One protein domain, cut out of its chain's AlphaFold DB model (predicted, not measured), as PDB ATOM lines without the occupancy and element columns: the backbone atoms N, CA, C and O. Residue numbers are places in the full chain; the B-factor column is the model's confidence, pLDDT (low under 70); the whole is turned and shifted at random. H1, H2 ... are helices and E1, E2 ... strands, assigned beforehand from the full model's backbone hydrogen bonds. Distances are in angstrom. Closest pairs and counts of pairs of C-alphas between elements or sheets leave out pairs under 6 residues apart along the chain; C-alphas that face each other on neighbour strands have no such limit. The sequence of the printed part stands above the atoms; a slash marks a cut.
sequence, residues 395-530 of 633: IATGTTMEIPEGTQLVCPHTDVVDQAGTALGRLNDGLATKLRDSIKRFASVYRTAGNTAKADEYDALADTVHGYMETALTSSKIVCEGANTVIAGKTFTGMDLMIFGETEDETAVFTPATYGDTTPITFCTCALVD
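AT A GLANCE: This is residues 395 to 530 of the 633 residues of the protein "EF-hand domain-containing protein" of Thecamonas trahens ATCC 50062 (UniProt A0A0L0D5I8). A long helical hairpin, H1 and H2, makes one end of a rod, and a small sheet of E1, E3 and E4 covers part of H2. A two-stranded ribbon, E2 and E5, lies toward the other end with loops from residues 398 to 430. The printed part has 136 residues with three named helices and five named strands, in the order E1 H1 H2 E2 E3 E4 H3 E5. The class is mixed, helices and strands; sheet E1 E3 E4 is mixed, E2 and E5 antiparallel. The whole is compact, radius of gyration of the C-alphas 16.1 A, spanning 59 by 28 by 20 A.

IN THESE COORDINATES: E1, residues 395 to 397, begins at C-alpha (166.321, 6.260, -43.487). H1 is residues 431 to 448, 26.3 A long, and H2 residues 452 to 475, 33.9 A. E2, residues 485 to 492, measures 21.3 A. E3 is residues 497 to 500, E4 507 to 510 and H3 512 to 515. E5, residues 521 to 527, measures 19.0 A and ends at C-alpha (153.377, 0.237, -34.453).

HOW THE PARTS SIT: H2 is on one face of the sheet E1 E3 E4, two layers, at a height over the sheet of 9.7 A. E1 and E3 are parallel, with N 500 and O 396 2.9 A apart; the hairpin E3 and E4 is antiparallel, with N 497 and O 510 2.8 A apart. H1 and H2 touch, closest at the C-alphas of Ala 443 and Ala 455, 4.0 A, at a shallow tilt of 2 degrees, opposite ways. H1, with residues 438 to 442 alone, and H3 only just touch, with 3 pairs of C-alphas within 8 A, the closest those of Ile 439 and Tyr 515, 6.4 A. In E2 and E5, N 489 and O 523 are 2.8 A apart. Every O i to N i+4 pair is within hydrogen-bond range in H2, 12 of 14 in H1; H3 is too short for one.

THE WHOLE: The C-alphas farthest apart, of Gly 450 and Asp 530, are 59.1 A apart. The printed part has no cut; the link E1 to H1 is long. Mean pLDDT of the printed part is 75.9, with 42 residues under 70, among them 395 to 408.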
ATOM      1  N   ILE A 395     165.056   6.291 -44.218       53.25
ATOM      2  CA  ILE A 395     166.321   6.260 -43.487       53.25
ATOM      3  C   ILE A 395     166.798   4.807 -43.433       53.25
ATOM      4  O   ILE A 395     166.080   3.943 -42.936       53.25
ATOM      5  N   ALA A 396     168.008   4.556 -43.925       54.00
ATOM      6  CA  ALA A 396     168.774   3.350 -43.617       54.00
ATOM      7  C   ALA A 396     169.981   3.774 -42.770       54.00
ATOM      8  O   ALA A 396     170.716   4.676 -43.175       54.00
ATOM      9  N   THR A 397     170.149   3.176 -41.591       52.28
ATOM     10  CA  THR A 397     171.196   3.525 -40.616       52.28
ATOM     11  C   THR A 397     171.848   2.263 -40.078       52.28
ATOM     12  O   THR A 397     171.149   1.392 -39.570       52.28
ATOM     13  N   GLY A 398     173.180   2.198 -40.110       45.41
ATOM     14  CA  GLY A 398     173.946   1.073 -39.555       45.41
ATOM     15  C   GLY A 398     174.021   1.015 -38.021       45.41
ATOM     16  O   GLY A 398     174.726   0.166 -37.482       45.41
ATOM     17  N   THR A 399     173.329   1.909 -37.307       53.75
ATOM     18  CA  THR A 399     173.346   2.012 -35.838       53.75
ATOM     19  C   THR A 399     171.946   1.859 -35.242       53.75
ATOM     20  O   THR A 399     170.942   2.201 -35.870       53.75
ATOM     21  N   THR A 400     171.873   1.373 -34.000       50.56
ATOM     22  CA  THR A 400     170.641   1.290 -33.204       50.56
ATOM     23  C   THR A 400     170.064   2.685 -32.956       50.56
ATOM     24  O   THR A 400     170.546   3.438 -32.107       50.56
ATOM     25  N   MET A 401     169.013   3.041 -33.697       54.31
ATOM     26  CA  MET A 401     168.348   4.339 -33.586       54.31
ATOM     27  C   MET A 401     167.019   4.268 -32.827       54.31
ATOM     28  O   MET A 401     166.162   3.448 -33.131       54.31
ATOM     29  N   GLU A 402     166.810   5.219 -31.907       58.62
ATOM     30  CA  GLU A 402     165.478   5.568 -31.390       58.62
ATOM     31  C   GLU A 402     164.643   6.176 -32.531       58.62
ATOM     32  O   GLU A 402     164.878   7.315 -32.960       58.62
ATOM     33  N   ILE A 403     163.666   5.425 -33.037       60.06
ATOM     34  CA  ILE A 403     162.866   5.824 -34.199       60.06
ATOM     35  C   ILE A 403     161.532   6.437 -33.746       60.06
ATOM     36  O   ILE A 403     160.779   5.794 -33.015       60.06
ATOM     37  N   PRO A 404     161.189   7.669 -34.177       60.12
ATOM     38  CA  PRO A 404     159.870   8.239 -33.922       60.12
ATOM     39  C   PRO A 404     158.767   7.492 -34.685       60.12
ATOM     40  O   PRO A 404     158.937   7.207 -35.873       60.12
ATOM     41  N   GLU A 405     157.616   7.302 -34.039       59.06
ATOM     42  CA  GLU A 405     156.359   6.837 -34.652       59.06
ATOM     43  C   GLU A 405     156.110   7.464 -36.039       59.06
ATOM     44  O   GLU A 405     156.292   8.672 -36.243       59.06
ATOM     45  N   GLY A 406     155.690   6.634 -36.998       58.69
ATOM     46  CA  GLY A 406     155.399   7.052 -38.376       58.69
ATOM     47  C   GLY A 406     156.623   7.329 -39.262       58.69
ATOM     48  O   GLY A 406     156.463   7.832 -40.375       58.69
ATOM     49  N   THR A 407     157.844   7.026 -38.808       65.44
ATOM     50  CA  THR A 407     159.037   7.039 -39.674       65.44
ATOM     51  C   THR A 407     159.112   5.735 -40.468       65.44
ATOM     52  O   THR A 407     159.139   4.662 -39.873       65.44
ATOM     53  N   GLN A 408     159.172   5.826 -41.798       66.06
ATOM     54  CA  GLN A 408     159.417   4.680 -42.678       66.06
ATOM     55  C   GLN A 408     160.916   4.372 -42.758       66.06
ATOM     56  O   GLN A 408     161.732   5.267 -43.005       66.06
ATOM     57  N   LEU A 409     161.257   3.100 -42.581       74.69
ATOM     58  CA  LEU A 409     162.618   2.564 -42.631       74.69
ATOM     59  C   LEU A 409     162.661   1.381 -43.583       74.69
ATOM     60  O   LEU A 409     161.647   0.718 -43.756       74.69
ATOM     61  N   VAL A 410     163.814   1.080 -44.170       80.19
ATOM     62  CA  VAL A 410     163.979  -0.183 -44.904       80.19
ATOM     63  C   VAL A 410     163.819  -1.334 -43.903       80.19
ATOM     64  O   VAL A 410     164.464  -1.310 -42.857       80.19
ATOM     65  N   CYS A 411     162.939  -2.305 -44.179       80.12
ATOM     66  CA  CYS A 411     162.758  -3.451 -43.281       80.12
ATOM     67  C   CYS A 411     164.074  -4.232 -43.124       80.12
ATOM     68  O   CYS A 411     164.668  -4.561 -44.159       80.12
ATOM     69  N   PRO A 412     164.505  -4.557 -41.888       77.44
ATOM     70  CA  PRO A 412     165.608  -5.478 -41.652       77.44
ATOM     71  C   PRO A 412     165.224  -6.891 -42.099       77.44
ATOM     72  O   PRO A 412     164.053  -7.200 -42.324       77.44
ATOM     73  N   HIS A 413     166.226  -7.757 -42.228       71.06
ATOM     74  CA  HIS A 413     166.019  -9.138 -42.665       71.06
ATOM     75  C   HIS A 413     165.480 -10.062 -41.554       71.06
ATOM     76  O   HIS A 413     164.983 -11.151 -41.832       71.06
ATOM     77  N   THR A 414     165.604  -9.643 -40.294       70.31
ATOM     78  CA  THR A 414     165.229 -10.404 -39.094       70.31
ATOM     79  C   THR A 414     164.152  -9.673 -38.296       70.31
ATOM     80  O   THR A 414     164.047  -8.451 -38.360       70.31
ATOM     81  N   ASP A 415     163.385 -10.425 -37.504       71.56
ATOM     82  CA  ASP A 415     162.418  -9.916 -36.518       71.56
ATOM     83  C   ASP A 415     161.250  -9.075 -37.090       71.56
ATOM     84  O   ASP A 415     160.642  -8.281 -36.370       71.56
ATOM     85  N   VAL A 416     160.903  -9.252 -38.373       75.62
ATOM     86  CA  VAL A 416     159.761  -8.567 -39.008       75.62
ATOM     87  C   VAL A 416     158.525  -9.463 -39.076       75.62
ATOM     88  O   VAL A 416     158.571 -10.582 -39.598       75.62
ATOM     89  N   VAL A 417     157.400  -8.916 -38.617       79.38
ATOM     90  CA  VAL A 417     156.071  -9.535 -38.688       79.38
ATOM     91  C   VAL A 417     155.117  -8.727 -39.573       79.38
ATOM     92  O   VAL A 417     155.355  -7.549 -39.863       79.38
ATOM     93  N   ASP A 418     154.041  -9.361 -40.031       79.81
ATOM     94  CA  ASP A 418     152.901  -8.677 -40.643       79.81
ATOM     95  C   ASP A 418     151.955  -8.070 -39.589       79.81
ATOM     96  O   ASP A 418     152.229  -8.067 -38.387       79.81
ATOM     97  N   GLN A 419     150.830  -7.517 -40.050       76.19
ATOM     98  CA  GLN A 419     149.799  -6.938 -39.180       76.19
ATOM     99  C   GLN A 419     149.068  -7.977 -38.312       76.19
ATOM    100  O   GLN A 419     148.418  -7.587 -37.350       76.19
ATOM    101  N   ALA A 420     149.182  -9.269 -38.630       76.31
ATOM    102  CA  ALA A 420     148.619 -10.384 -37.874       76.31
ATOM    103  C   ALA A 420     149.669 -11.079 -36.977       76.31
ATOM    104  O   ALA A 420     149.408 -12.153 -36.441       76.31
ATOM    105  N   GLY A 421     150.870 -10.503 -36.828       77.56
ATOM    106  CA  GLY A 421     151.956 -11.081 -36.031       77.56
ATOM    107  C   GLY A 421     152.700 -12.246 -36.702       77.56
ATOM    108  O   GLY A 421     153.594 -12.830 -36.089       77.56
ATOM    109  N   THR A 422     152.394 -12.576 -37.960       79.12
ATOM    110  CA  THR A 422     153.056 -13.665 -38.691       79.12
ATOM    111  C   THR A 422     154.436 -13.218 -39.161       79.12
ATOM    112  O   THR A 422     154.579 -12.172 -39.792       79.12
ATOM    113  N   ALA A 423     155.472 -14.020 -38.901       80.56
ATOM    114  CA  ALA A 423     156.828 -13.733 -39.369       80.56
ATOM    115  C   ALA A 423     156.901 -13.743 -40.909       80.56
ATOM    116  O   ALA A 423     156.686 -14.774 -41.544       80.56
ATOM    117  N   LEU A 424     157.268 -12.608 -41.512       78.06
ATOM    118  CA  LEU A 424     157.295 -12.428 -42.974       78.06
ATOM    119  C   LEU A 424     158.569 -12.954 -43.656       78.06
ATOM    120  O   LEU A 424     158.728 -12.850 -44.874       78.06
ATOM    121  N   GLY A 425     159.485 -13.533 -42.880       75.25
ATOM    122  CA  GLY A 425     160.715 -14.124 -43.387       75.25
ATOM    123  C   GLY A 425     161.644 -13.102 -44.047       75.25
ATOM    124  O   GLY A 425     161.886 -12.017 -43.525       75.25
ATOM    125  N   ARG A 426     162.213 -13.487 -45.192       75.06
ATOM    126  CA  ARG A 426     163.379 -12.854 -45.827       75.06
ATOM    127  C   ARG A 426     163.064 -11.563 -46.599       75.06
ATOM    128  O   ARG A 426     163.331 -11.454 -47.796       75.06
ATOM    129  N   LEU A 427     162.513 -10.565 -45.915       78.94
ATOM    130  CA  LEU A 427     162.278  -9.242 -46.496       78.94
ATOM    131  C   LEU A 427     163.596  -8.564 -46.903       78.94
ATOM    132  O   LEU A 427     164.629  -8.724 -46.252       78.94
ATOM    133  N   ASN A 428     163.544  -7.823 -48.016       85.50
ATOM    134  CA  ASN A 428     164.669  -7.092 -48.615       85.50
ATOM    135  C   ASN A 428     165.968  -7.914 -48.822       85.50
ATOM    136  O   ASN A 428     167.047  -7.331 -48.949       85.50
ATOM    137  N   ASP A 429     165.894  -9.252 -48.907       85.12
ATOM    138  CA  ASP A 429     167.081 -10.087 -49.135       85.12
ATOM    139  C   ASP A 429     167.765  -9.743 -50.472       85.12
ATOM    140  O   ASP A 429     167.122  -9.486 -51.500       85.12
ATOM    141  N   GLY A 430     169.094  -9.670 -50.439       87.00
ATOM    142  CA  GLY A 430     169.924  -9.219 -51.555       87.00
ATOM    143  C   GLY A 430     169.680  -7.775 -52.025       87.00
ATOM    144  O   GLY A 430     170.225  -7.399 -53.062       87.00
ATOM    145  N   LEU A 431     168.898  -6.943 -51.316       87.69
ATOM    146  CA  LEU A 431     168.639  -5.551 -51.724       87.69
ATOM    147  C   LEU A 431     169.937  -4.738 -51.831       87.69
ATOM    148  O   LEU A 431     170.139  -4.038 -52.822       87.69
ATOM    149  N   ALA A 432     170.848  -4.880 -50.864       87.88
ATOM    150  CA  ALA A 432     172.163  -4.232 -50.902       87.88
ATOM    151  C   ALA A 432     172.955  -4.595 -52.175       87.88
ATOM    152  O   ALA A 432     173.633  -3.744 -52.749       87.88
ATOM    153  N   THR A 433     172.858  -5.846 -52.634       91.81
ATOM    154  CA  THR A 433     173.497  -6.347 -53.860       91.81
ATOM    155  C   THR A 433     172.840  -5.755 -55.107       91.81
ATOM    156  O   THR A 433     173.535  -5.199 -55.953       91.81
ATOM    157  N   LYS A 434     171.501  -5.775 -55.183       89.38
ATOM    158  CA  LYS A 434     170.736  -5.198 -56.304       89.38
ATOM    159  C   LYS A 434     171.047  -3.712 -56.501       89.38
ATOM    160  O   LYS A 434     171.354  -3.302 -57.616       89.38
ATOM    161  N   LEU A 435     171.047  -2.927 -55.418       87.31
ATOM    162  CA  LEU A 435     171.366  -1.494 -55.458       87.31
ATOM    163  C   LEU A 435     172.811  -1.235 -55.913       87.31
ATOM    164  O   LEU A 435     173.042  -0.368 -56.756       87.31
ATOM    165  N   ARG A 436     173.781  -2.007 -55.404       92.31
ATOM    166  CA  ARG A 436     175.186  -1.937 -55.836       92.31
ATOM    167  C   ARG A 436     175.309  -2.183 -57.336       92.31
ATOM    168  O   ARG A 436     175.866  -1.354 -58.052       92.31
ATOM    169  N   ASP A 437     174.773  -3.301 -57.812       90.94
ATOM    170  CA  ASP A 437     174.904  -3.723 -59.208       90.94
ATOM    171  C   ASP A 437     174.184  -2.737 -60.144       90.94
ATOM    172  O   ASP A 437     174.684  -2.408 -61.221       90.94
ATOM    173  N   SER A 438     173.073  -2.159 -59.682       86.25
ATOM    174  CA  SER A 438     172.356  -1.083 -60.360       86.25
ATOM    175  C   SER A 438     173.212   0.172 -60.569       86.25
ATOM    176  O   SER A 438     173.270   0.684 -61.689       86.25
ATOM    177  N   ILE A 439     173.955   0.618 -59.548       87.31
ATOM    178  CA  ILE A 439     174.896   1.749 -59.655       87.31
ATOM    179  C   ILE A 439     176.099   1.378 -60.543       87.31
ATOM    180  O   ILE A 439     176.511   2.186 -61.380       87.31
ATOM    181  N   LYS A 440     176.635   0.150 -60.444       92.31
ATOM    182  CA  LYS A 440     177.783  -0.301 -61.262       92.31
ATOM    183  C   LYS A 440     177.492  -0.339 -62.767       92.31
ATOM    184  O   LYS A 440     178.416  -0.150 -63.558       92.31
ATOM    185  N   ARG A 441     176.224  -0.446 -63.191       88.81
ATOM    186  CA  ARG A 441     175.830  -0.242 -64.604       88.81
ATOM    187  C   ARG A 441     176.193   1.153 -65.138       88.81
ATOM    188  O   ARG A 441     176.469   1.297 -66.323       88.81
ATOM    189  N   PHE A 442     176.256   2.179 -64.291       84.00
ATOM    190  CA  PHE A 442     176.722   3.507 -64.709       84.00
ATOM    191  C   PHE A 442     178.242   3.566 -64.792       84.00
ATOM    192  O   PHE A 442     178.774   4.169 -65.724       84.00
ATOM    193  N   ALA A 443     178.949   2.895 -63.879       88.69
ATOM    194  CA  ALA A 443     180.399   2.772 -63.955       88.69
ATOM    195  C   ALA A 443     180.838   2.099 -65.268       88.69
ATOM    196  O   ALA A 443     181.719   2.623 -65.951       88.69
ATOM    197  N   SER A 444     180.179   1.011 -65.689       89.94
ATOM    198  CA  SER A 444     180.474   0.372 -66.979       89.94
ATOM    199  C   SER A 444     180.195   1.291 -68.176       89.94
ATOM    200  O   SER A 444     181.053   1.387 -69.052       89.94
ATOM    201  N   VAL A 445     179.090   2.048 -68.185       89.31
ATOM    202  CA  VAL A 445     178.784   3.039 -69.243       89.31
ATOM    203  C   VAL A 445     179.829   4.163 -69.318       89.31
ATOM    204  O   VAL A 445     180.249   4.549 -70.408       89.31
ATOM    205  N   TYR A 446     180.303   4.695 -68.188       90.75
ATOM    206  CA  TYR A 446     181.373   5.704 -68.216       90.75
ATOM    207  C   TYR A 446     182.727   5.116 -68.622       90.75
ATOM    208  O   TYR A 446     183.513   5.801 -69.279       90.75
ATOM    209  N   ARG A 447     182.983   3.846 -68.287       94.50
ATOM    210  CA  ARG A 447     184.194   3.115 -68.674       94.50
ATOM    211  C   ARG A 447     184.231   2.845 -70.181       94.50
ATOM    212  O   ARG A 447     185.261   3.110 -70.795       94.50
ATOM    213  N   THR A 448     183.118   2.434 -70.800       93.62
ATOM    214  CA  THR A 448     183.016   2.294 -72.269       93.62
ATOM    215  C   THR A 448     183.099   3.640 -72.993       93.62
ATOM    216  O   THR A 448     183.693   3.717 -74.063       93.62
ATOM    217  N   ALA A 449     182.620   4.727 -72.380       92.50
ATOM    218  CA  ALA A 449     182.799   6.094 -72.881       92.50
ATOM    219  C   ALA A 449     184.214   6.686 -72.648       92.50
ATOM    220  O   ALA A 449     184.429   7.876 -72.887       92.50
ATOM    221  N   GLY A 450     185.178   5.902 -72.145       95.00
ATOM    222  CA  GLY A 450     186.562   6.334 -71.905       95.00
ATOM    223  C   GLY A 450     186.762   7.275 -70.706       95.00
ATOM    224  O   GLY A 450     187.856   7.804 -70.517       95.00
ATOM    225  N   ASN A 451     185.739   7.489 -69.874       95.44
ATOM    226  CA  ASN A 451     185.798   8.350 -68.693       95.44
ATOM    227  C   ASN A 451     186.039   7.524 -67.419       95.44
ATOM    228  O   ASN A 451     185.155   7.374 -66.573       95.44
ATOM    229  N   THR A 452     187.255   6.988 -67.293       94.50
ATOM    230  CA  THR A 452     187.663   6.121 -66.173       94.50
ATOM    231  C   THR A 452     187.475   6.791 -64.815       94.50
ATOM    232  O   THR A 452     186.815   6.222 -63.958       94.50
ATOM    233  N   ALA A 453     187.921   8.039 -64.649       93.31
ATOM    234  CA  ALA A 453     187.806   8.764 -63.382       93.31
ATOM    235  C   ALA A 453     186.359   8.866 -62.862       93.31
ATOM    236  O   ALA A 453     186.138   8.832 -61.653       93.31
ATOM    237  N   LYS A 454     185.370   8.974 -63.762       87.75
ATOM    238  CA  LYS A 454     183.953   8.984 -63.380       87.75
ATOM    239  C   LYS A 454     183.384   7.576 -63.193       87.75
ATOM    240  O   LYS A 454     182.509   7.391 -62.356       87.75
ATOM    241  N   ALA A 455     183.878   6.582 -63.931       89.75
ATOM    242  CA  ALA A 455     183.541   5.183 -63.672       89.75
ATOM    243  C   ALA A 455     183.977   4.759 -62.259       89.75
ATOM    244  O   ALA A 455     183.179   4.195 -61.517       89.75
ATOM    245  N   ASP A 456     185.195   5.127 -61.864       92.50
ATOM    246  CA  ASP A 456     185.764   4.818 -60.552       92.50
ATOM    247  C   ASP A 456     185.012   5.550 -59.413       92.50
ATOM    248  O   ASP A 456     184.839   4.994 -58.330       92.50
ATOM    249  N   GLU A 457     184.477   6.756 -59.668       88.81
ATOM    250  CA  GLU A 457     183.565   7.470 -58.753       88.81
ATOM    251  C   GLU A 457     182.251   6.691 -58.526       88.81
ATOM    252  O   GLU A 457     181.803   6.563 -57.384       88.81
ATOM    253  N   TYR A 458     181.645   6.133 -59.583       86.62
ATOM    254  CA  TYR A 458     180.428   5.317 -59.457       86.62
ATOM    255  C   TYR A 458     180.683   3.940 -58.838       86.62
ATOM    256  O   TYR A 458     179.841   3.482 -58.070       86.62
ATOM    257  N   ASP A 459     181.817   3.291 -59.119       92.62
ATOM    258  CA  ASP A 459     182.178   2.027 -58.465       92.62
ATOM    259  C   ASP A 459     182.385   2.233 -56.952       92.62
ATOM    260  O   ASP A 459     181.802   1.505 -56.146       92.62
ATOM    261  N   ALA A 460     183.102   3.290 -56.549       89.31
ATOM    262  CA  ALA A 460     183.271   3.654 -55.139       89.31
ATOM    263  C   ALA A 460     181.940   4.009 -54.449       89.31
ATOM    264  O   ALA A 460     181.709   3.617 -53.302       89.31
ATOM    265  N   LEU A 461     181.039   4.720 -55.140       86.06
ATOM    266  CA  LEU A 461     179.687   4.987 -54.647       86.06
ATOM    267  C   LEU A 461     178.872   3.696 -54.492       86.06
ATOM    268  O   LEU A 461     178.186   3.538 -53.482       86.06
ATOM    269  N   ALA A 462     178.949   2.775 -55.456       89.00
ATOM    270  CA  ALA A 462     178.237   1.503 -55.408       89.00
ATOM    271  C   ALA A 462     178.669   0.660 -54.203       89.00
ATOM    272  O   ALA A 462     177.814   0.158 -53.476       89.00
ATOM    273  N   ASP A 463     179.976   0.552 -53.957       90.25
ATOM    274  CA  ASP A 463     180.517  -0.224 -52.837       90.25
ATOM    275  C   ASP A 463     180.230   0.448 -51.480       90.25
ATOM    276  O   ASP A 463     179.925  -0.232 -50.501       90.25
ATOM    277  N   THR A 464     180.197   1.785 -51.437       86.19
ATOM    278  CA  THR A 464     179.765   2.559 -50.257       86.19
ATOM    279  C   THR A 464     178.280   2.327 -49.938       86.19
ATOM    280  O   THR A 464     177.916   2.061 -48.793       86.19
ATOM    281  N   VAL A 465     177.405   2.391 -50.949       85.19
ATOM    282  CA  VAL A 465     175.964   2.113 -50.802       85.19
ATOM    283  C   VAL A 465     175.726   0.660 -50.386       85.19
ATOM    284  O   VAL A 465     174.874   0.411 -49.534       85.19
ATOM    285  N   HIS A 466     176.498  -0.281 -50.939       90.69
ATOM    286  CA  HIS A 466     176.448  -1.692 -50.571       90.69
ATOM    287  C   HIS A 466     176.740  -1.891 -49.082       90.69
ATOM    288  O   HIS A 466     175.876  -2.386 -48.364       90.69
ATOM    289  N   GLY A 467     177.903  -1.427 -48.605       86.38
ATOM    290  CA  GLY A 467     178.338  -1.627 -47.222       86.38
ATOM    291  C   GLY A 467     177.416  -0.975 -46.190       86.38
ATOM    292  O   GLY A 467     177.130  -1.578 -45.156       86.38
ATOM    293  N   TYR A 468     176.873   0.215 -46.473       83.00
ATOM    294  CA  TYR A 468     175.895   0.837 -45.576       83.00
ATOM    295  C   TYR A 468     174.535   0.127 -45.585       83.00
ATOM    296  O   TYR A 468     173.914   0.018 -44.530       83.00
ATOM    297  N   MET A 469     174.055  -0.353 -46.740       84.50
ATOM    298  CA  MET A 469     172.771  -1.059 -46.814       84.50
ATOM    299  C   MET A 469     172.866  -2.464 -46.208       84.50
ATOM    300  O   MET A 469     171.963  -2.875 -45.488       84.50
ATOM    301  N   GLU A 470     173.966  -3.181 -46.438       86.62
ATOM    302  CA  GLU A 470     174.249  -4.476 -45.814       86.62
ATOM    303  C   GLU A 470     174.368  -4.338 -44.292       86.62
ATOM    304  O   GLU A 470     173.678  -5.049 -43.561       86.62
ATOM    305  N   THR A 471     175.138  -3.356 -43.803       81.44
ATOM    306  CA  THR A 471     175.191  -3.034 -42.367       81.44
ATOM    307  C   THR A 471     173.796  -2.698 -41.836       81.44
ATOM    308  O   THR A 471     173.384  -3.276 -40.842       81.44
ATOM    309  N   ALA A 472     173.014  -1.839 -42.500       76.31
ATOM    310  CA  ALA A 472     171.663  -1.503 -42.040       76.31
ATOM    311  C   ALA A 472     170.728  -2.729 -41.984       76.31
ATOM    312  O   ALA A 472     169.991  -2.880 -41.015       76.31
ATOM    313  N   LEU A 473     170.767  -3.626 -42.974       80.62
ATOM    314  CA  LEU A 473     169.913  -4.822 -43.019       80.62
ATOM    315  C   LEU A 473     170.322  -5.917 -42.017       80.62
ATOM    316  O   LEU A 473     169.480  -6.748 -41.676       80.62
ATOM    317  N   THR A 474     171.578  -5.919 -41.552       77.44
ATOM    318  CA  THR A 474     172.138  -6.938 -40.641       77.44
ATOM    319  C   THR A 474     172.313  -6.462 -39.194       77.44
ATOM    320  O   THR A 474     172.161  -7.262 -38.273       77.44
ATOM    321  N   SER A 475     172.618  -5.180 -38.965       64.50
ATOM    322  CA  SER A 475     172.886  -4.615 -37.632       64.50
ATOM    323  C   SER A 475     171.660  -3.984 -36.969       64.50
ATOM    324  O   SER A 475     171.646  -3.816 -35.744       64.50
ATOM    325  N   SER A 476     170.630  -3.614 -37.742       58.66
ATOM    326  CA  SER A 476     169.479  -2.884 -37.205       58.66
ATOM    327  C   SER A 476     168.492  -3.796 -36.472       58.66
ATOM    328  O   SER A 476     167.392  -4.096 -36.931       58.66
ATOM    329  N   LYS A 477     168.832  -4.128 -35.222       61.94
ATOM    330  CA  LYS A 477     167.797  -4.401 -34.224       61.94
ATOM    331  C   LYS A 477     167.028  -3.101 -33.981       61.94
ATOM    332  O   LYS A 477     167.444  -2.256 -33.190       61.94
ATOM    333  N   ILE A 478     165.939  -2.912 -34.722       63.84
ATOM    334  CA  ILE A 478     165.064  -1.747 -34.598       63.84
ATOM    335  C   ILE A 478     164.388  -1.798 -33.223       63.84
ATOM    336  O   ILE A 478     163.553  -2.656 -32.956       63.84
ATOM    337  N   VAL A 479     164.761  -0.869 -32.340       61.41
ATOM    338  CA  VAL A 479     164.138  -0.715 -31.019       61.41
ATOM    339  C   VAL A 479     163.113   0.410 -31.100       61.41
ATOM    340  O   VAL A 479     163.460   1.594 -31.092       61.41
ATOM    341  N   CYS A 480     161.840   0.043 -31.188       67.25
ATOM    342  CA  CYS A 480     160.742   1.000 -31.166       67.25
ATOM    343  C   CYS A 480     160.523   1.530 -29.733       67.25
ATOM    344  O   CYS A 480     160.440   0.760 -28.777       67.25
ATOM    345  N   GLU A 481     160.449   2.856 -29.546       60.12
ATOM    346  CA  GLU A 481     160.393   3.475 -28.207       60.12
ATOM    347  C   GLU A 481     158.998   3.300 -27.559       60.12
ATOM    348  O   GLU A 481     158.179   4.217 -27.559       60.12
ATOM    349  N   GLY A 482     158.736   2.123 -26.979       62.06
ATOM    350  CA  GLY A 482     157.466   1.775 -26.322       62.06
ATOM    351  C   GLY A 482     156.525   0.885 -27.140       62.06
ATOM    352  O   GLY A 482     155.396   0.688 -26.709       62.06
ATOM    353  N   ALA A 483     156.985   0.352 -28.272       59.59
ATOM    354  CA  ALA A 483     156.296  -0.674 -29.046       59.59
ATOM    355  C   ALA A 483     157.185  -1.921 -29.140       59.59
ATOM    356  O   ALA A 483     158.392  -1.793 -29.341       59.59
ATOM    357  N   ASN A 484     156.598  -3.111 -29.009       64.06
ATOM    358  CA  ASN A 484     157.364  -4.362 -28.930       64.06
ATOM    359  C   ASN A 484     157.611  -5.030 -30.294       64.06
ATOM    360  O   ASN A 484     158.389  -5.978 -30.365       64.06
ATOM    361  N   THR A 485     156.987  -4.546 -31.374       67.00
ATOM    362  CA  THR A 485     157.005  -5.188 -32.698       67.00
ATOM    363  C   THR A 485     157.299  -4.207 -33.836       67.00
ATOM    364  O   THR A 485     156.951  -3.023 -33.804       67.00
ATOM    365  N   VAL A 486     157.962  -4.725 -34.874       76.12
ATOM    366  CA  VAL A 486     158.224  -4.029 -36.140       76.12
ATOM    367  C   VAL A 486     157.323  -4.645 -37.200       76.12
ATOM    368  O   VAL A 486     157.475  -5.819 -37.533       76.12
ATOM    369  N   ILE A 487     156.397  -3.848 -37.737       77.81
ATOM    370  CA  ILE A 487     155.443  -4.315 -38.745       77.81
ATOM    371  C   ILE A 487     155.941  -3.932 -40.140       77.81
ATOM    372  O   ILE A 487     156.308  -2.772 -40.384       77.81
ATOM    373  N   ALA A 488     155.927  -4.890 -41.069       80.19
ATOM    374  CA  ALA A 488     156.143  -4.606 -42.483       80.19
ATOM    375  C   ALA A 488     155.005  -3.748 -43.043       80.19
ATOM    376  O   ALA A 488     153.826  -4.094 -42.970       80.19
ATOM    377  N   GLY A 489     155.373  -2.610 -43.617       75.75
ATOM    378  CA  GLY A 489     154.468  -1.707 -44.302       75.75
ATOM    379  C   GLY A 489     154.532  -1.868 -45.819       75.75
ATOM    380  O   GLY A 489     154.858  -2.918 -46.370       75.75
ATOM    381  N   LYS A 490     154.190  -0.782 -46.514       75.62
ATOM    382  CA  LYS A 490     154.070  -0.765 -47.973       75.62
ATOM    383  C   LYS A 490     155.422  -0.979 -48.665       75.62
ATOM    384  O   LYS A 490     156.452  -0.438 -48.254       75.62
ATOM    385  N   THR A 491     155.377  -1.723 -49.765       76.69
ATOM    386  CA  THR A 491     156.480  -1.832 -50.724       76.69
ATOM    387  C   THR A 491     156.368  -0.704 -51.743       76.69
ATOM    388  O   THR A 491     155.278  -0.448 -52.248       76.69
ATOM    389  N   PHE A 492     157.477  -0.031 -52.050       74.44
ATOM    390  CA  PHE A 492     157.522   1.033 -53.054       74.44
ATOM    391  C   PHE A 492     158.695   0.840 -54.017       74.44
ATOM    392  O   PHE A 492     159.747   0.317 -53.645       74.44
ATOM    393  N   THR A 493     158.529   1.331 -55.241       72.44
ATOM    394  CA  THR A 493     159.579   1.496 -56.252       72.44
ATOM    395  C   THR A 493     159.858   2.993 -56.447       72.44
ATOM    396  O   THR A 493     159.013   3.837 -56.152       72.44
ATOM    397  N   GLY A 494     161.055   3.364 -56.911       66.50
ATOM    398  CA  GLY A 494     161.336   4.743 -57.345       66.50
ATOM    399  C   GLY A 494     161.581   5.809 -56.258       66.50
ATOM    400  O   GLY A 494     161.989   6.915 -56.610       66.50
ATOM    401  N   MET A 495     161.382   5.524 -54.963       68.94
ATOM    402  CA  MET A 495     161.546   6.526 -53.890       68.94
ATOM    403  C   MET A 495     163.010   6.857 -53.548       68.94
ATOM    404  O   MET A 495     163.839   5.964 -53.396       68.94
ATOM    405  N   ASP A 496     163.298   8.143 -53.313       72.75
ATOM    406  CA  ASP A 496     164.585   8.630 -52.794       72.75
ATOM    407  C   ASP A 496     164.948   7.999 -51.435       72.75
ATOM    408  O   ASP A 496     164.311   8.258 -50.406       72.75
ATOM    409  N   LEU A 497     166.054   7.258 -51.401       73.38
ATOM    410  CA  LEU A 497     166.652   6.732 -50.178       73.38
ATOM    411  C   LEU A 497     167.729   7.689 -49.661       73.38
ATOM    412  O   LEU A 497     168.599   8.144 -50.409       73.38
ATOM    413  N   MET A 498     167.720   7.950 -48.354       73.44
ATOM    414  CA  MET A 498     168.827   8.612 -47.671       73.44
ATOM    415  C   MET A 498     169.485   7.617 -46.720       73.44
ATOM    416  O   MET A 498     168.917   7.221 -45.704       73.44
ATOM    417  N   ILE A 499     170.693   7.209 -47.085       74.75
ATOM    418  CA  ILE A 499     171.482   6.215 -46.373       74.75
ATOM    419  C   ILE A 499     172.480   6.975 -45.498       74.75
ATOM    420  O   ILE A 499     173.215   7.837 -45.985       74.75
ATOM    421  N   PHE A 500     172.474   6.685 -44.202       69.94
ATOM    422  CA  PHE A 500     173.350   7.300 -43.213       69.94
ATOM    423  C   PHE A 500     174.371   6.260 -42.750       69.94
ATOM    424  O   PHE A 500     173.994   5.168 -42.317       69.94
ATOM    425  N   GLY A 501     175.651   6.618 -42.835       63.94
ATOM    426  CA  GLY A 501     176.733   5.851 -42.232       63.94
ATOM    427  C   GLY A 501     176.740   5.975 -40.707       63.94
ATOM    428  O   GLY A 501     175.804   6.490 -40.088       63.94
ATOM    429  N   GLU A 502     177.822   5.518 -40.083       62.22
ATOM    430  CA  GLU A 502     177.978   5.582 -38.624       62.22
ATOM    431  C   GLU A 502     178.162   7.021 -38.106       62.22
ATOM    432  O   GLU A 502     177.870   7.310 -36.943       62.22
ATOM    433  N   THR A 503     178.618   7.945 -38.961       63.28
ATOM    434  CA  THR A 503     178.881   9.347 -38.607       63.28
ATOM    435  C   THR A 503     177.883  10.315 -39.268       63.28
ATOM    436  O   THR A 503     177.426  10.090 -40.384       63.28
ATOM    437  N   GLU A 504     177.551  11.443 -38.611       58.66
ATOM    438  CA  GLU A 504     176.618  12.459 -39.166       58.66
ATOM    439  C   GLU A 504     177.096  13.077 -40.502       58.66
ATOM    440  O   GLU A 504     176.290  13.683 -41.214       58.66
ATOM    441  N   ASP A 505     178.391  12.968 -40.822       64.00
ATOM    442  CA  ASP A 505     178.995  13.500 -42.048       64.00
ATOM    443  C   ASP A 505     178.953  12.485 -43.218       64.00
ATOM    444  O   ASP A 505     179.038  12.884 -44.383       64.00
ATOM    445  N   GLU A 506     178.742  11.196 -42.935       66.94
ATOM    446  CA  GLU A 506     178.584  10.123 -43.920       66.94
ATOM    447  C   GLU A 506     177.114   9.976 -44.332       66.94
ATOM    448  O   GLU A 506     176.319   9.287 -43.694       66.94
ATOM    449  N   THR A 507     176.733  10.637 -45.427       70.00
ATOM    450  CA  THR A 507     175.388  10.497 -46.004       70.00
ATOM    451  C   THR A 507     175.449  10.256 -47.506       70.00
ATOM    452  O   THR A 507     175.929  11.098 -48.265       70.00
ATOM    453  N   ALA A 508     174.914   9.115 -47.939       72.50
ATOM    454  CA  ALA A 508     174.671   8.808 -49.339       72.50
ATOM    455  C   ALA A 508     173.191   9.057 -49.670       72.50
ATOM    456  O   ALA A 508     172.293   8.784 -48.872       72.50
ATOM    457  N   VAL A 509     172.924   9.597 -50.858       72.94
ATOM    458  CA  VAL A 509     171.560   9.745 -51.383       72.94
ATOM    459  C   VAL A 509     171.461   8.889 -52.629       72.94
ATOM    460  O   VAL A 509     172.189   9.116 -53.595       72.94
ATOM    461  N   PHE A 510     170.568   7.906 -52.591       76.06
ATOM    462  CA  PHE A 510     170.269   7.050 -53.725       76.06
ATOM    463  C   PHE A 510     168.886   7.414 -54.264       76.06
ATOM    464  O   PHE A 510     167.881   7.242 -53.579       76.06
ATOM    465  N   THR A 511     168.851   7.930 -55.490       74.56
ATOM    466  CA  THR A 511     167.626   8.285 -56.214       74.56
ATOM    467  C   THR A 511     167.393   7.219 -57.283       74.56
ATOM    468  O   THR A 511     168.067   7.274 -58.315       74.56
ATOM    469  N   PRO A 512     166.475   6.251 -57.091       69.25
ATOM    470  CA  PRO A 512     166.334   5.111 -58.002       69.25
ATOM    471  C   PRO A 512     166.046   5.552 -59.443       69.25
ATOM    472  O   PRO A 512     166.621   5.014 -60.385       69.25
ATOM    473  N   ALA A 513     165.267   6.627 -59.617       63.09
ATOM    474  CA  ALA A 513     164.983   7.234 -60.918       63.09
ATOM    475  C   ALA A 513     166.241   7.720 -61.672       63.09
ATOM    476  O   ALA A 513     166.293   7.630 -62.894       63.09
ATOM    477  N   THR A 514     167.279   8.191 -60.967       68.12
ATOM    478  CA  THR A 514     168.569   8.573 -61.585       68.12
ATOM    479  C   THR A 514     169.342   7.353 -62.087       68.12
ATOM    480  O   THR A 514     170.119   7.469 -63.031       68.12
ATOM    481  N   TYR A 515     169.108   6.188 -61.478       67.94
ATOM    482  CA  TYR A 515     169.787   4.932 -61.791       67.94
ATOM    483  C   TYR A 515     168.947   3.974 -62.659       67.94
ATOM    484  O   TYR A 515     169.369   2.849 -62.913       67.94
ATOM    485  N   GLY A 516     167.763   4.398 -63.125       68.75
ATOM    486  CA  GLY A 516     166.832   3.527 -63.856       68.75
ATOM    487  C   GLY A 516     166.373   2.317 -63.034       68.75
ATOM    488  O   GLY A 516     166.085   1.260 -63.591       68.75
ATOM    489  N   ASP A 517     166.372   2.445 -61.706       74.12
ATOM    490  CA  ASP A 517     166.185   1.333 -60.787       74.12
ATOM    491  C   ASP A 517     164.726   1.214 -60.333       74.12
ATOM    492  O   ASP A 517     164.184   2.085 -59.646       74.12
ATOM    493  N   THR A 518     164.097   0.109 -60.719       75.00
ATOM    494  CA  THR A 518     162.728  -0.260 -60.347       75.00
ATOM    495  C   THR A 518     162.687  -1.304 -59.231       75.00
ATOM    496  O   THR A 518     161.643  -1.919 -59.024       75.00
ATOM    497  N   THR A 519     163.798  -1.548 -58.523       77.88
ATOM    498  CA  THR A 519     163.854  -2.526 -57.429       77.88
ATOM    499  C   THR A 519     162.821  -2.167 -56.353       77.88
ATOM    500  O   THR A 519     162.874  -1.060 -55.809       77.88
ATOM    501  N   PRO A 520     161.872  -3.068 -56.033       76.44
ATOM    502  CA  PRO A 520     160.915  -2.844 -54.962       76.44
ATOM    503  C   PRO A 520     161.614  -2.922 -53.603       76.44
ATOM    504  O   PRO A 520     162.419  -3.820 -53.357       76.44
ATOM    505  N   ILE A 521     161.285  -1.980 -52.722       82.62
ATOM    506  CA  ILE A 521     161.821  -1.891 -51.363       82.62
ATOM    507  C   ILE A 521     160.650  -1.920 -50.393       82.62
ATOM    508  O   ILE A 521     159.737  -1.096 -50.494       82.62
ATOM    509  N   THR A 522     160.665  -2.866 -49.457       81.44
ATOM    510  CA  THR A 522     159.645  -2.970 -48.409       81.44
ATOM    511  C   THR A 522     160.066  -2.139 -47.205       81.44
ATOM    512  O   THR A 522     161.178  -2.299 -46.686       81.44
ATOM    513  N   PHE A 523     159.185  -1.236 -46.768       83.44
ATOM    514  CA  PHE A 523     159.456  -0.338 -45.650       83.44
ATOM    515  C   PHE A 523     158.665  -0.738 -44.414       83.44
ATOM    516  O   PHE A 523     157.466  -0.988 -44.492       83.44
ATOM    517  N   CYS A 524     159.332  -0.740 -43.269       81.69
ATOM    518  CA  CYS A 524     158.770  -1.081 -41.974       81.69
ATOM    519  C   CYS A 524     158.424   0.180 -41.178       81.69
ATOM    520  O   CYS A 524     159.025   1.246 -41.359       81.69
ATOM    521  N   THR A 525     157.466   0.035 -40.266       79.81
ATOM    522  CA  THR A 525     157.069   1.073 -39.310       79.81
ATOM    523  C   THR A 525     156.894   0.479 -37.919       79.81
ATOM    524  O   THR A 525     156.293  -0.581 -37.767       79.81
ATOM    525  N   CYS A 526     157.365   1.195 -36.897       76.81
ATOM    526  CA  CYS A 526     157.000   0.912 -35.512       76.81
ATOM    527  C   CYS A 526     155.500   1.157 -35.313       76.81
ATOM    528  O   CYS A 526     155.029   2.267 -35.583       76.81
ATOM    529  N   ALA A 527     154.786   0.153 -34.814       71.19
ATOM    530  CA  ALA A 527     153.377   0.237 -34.453       71.19
ATOM    531  C   ALA A 527     153.200  -0.217 -33.005       71.19
ATOM    532  O   ALA A 527     153.824  -1.185 -32.581       71.19
ATOM    533  N   LEU A 528     152.347   0.476 -32.254       65.81
ATOM    534  CA  LEU A 528     151.832  -0.062 -31.003       65.81
ATOM    535  C   LEU A 528     150.859  -1.175 -31.392       65.81
ATOM    536  O   LEU A 528     149.781  -0.890 -31.906       65.81
ATOM    537  N   VAL A 529     151.276  -2.426 -31.213       62.69
ATOM    538  CA  VAL A 529     150.312  -3.502 -31.003       62.69
ATOM    539  C   VAL A 529     149.829  -3.286 -29.582       62.69
ATOM    540  O   VAL A 529     150.590  -3.502 -28.635       62.69
ATOM    541  N   ASP A 530     148.613  -2.759 -29.453       54.25
ATOM    542  CA  ASP A 530     147.860  -2.912 -28.218       54.25
ATOM    543  C   ASP A 530     147.790  -4.425 -27.991       54.25
ATOM    544  O   ASP A 530     147.315  -5.153 -28.866       54.25
TER     545      ASP A 530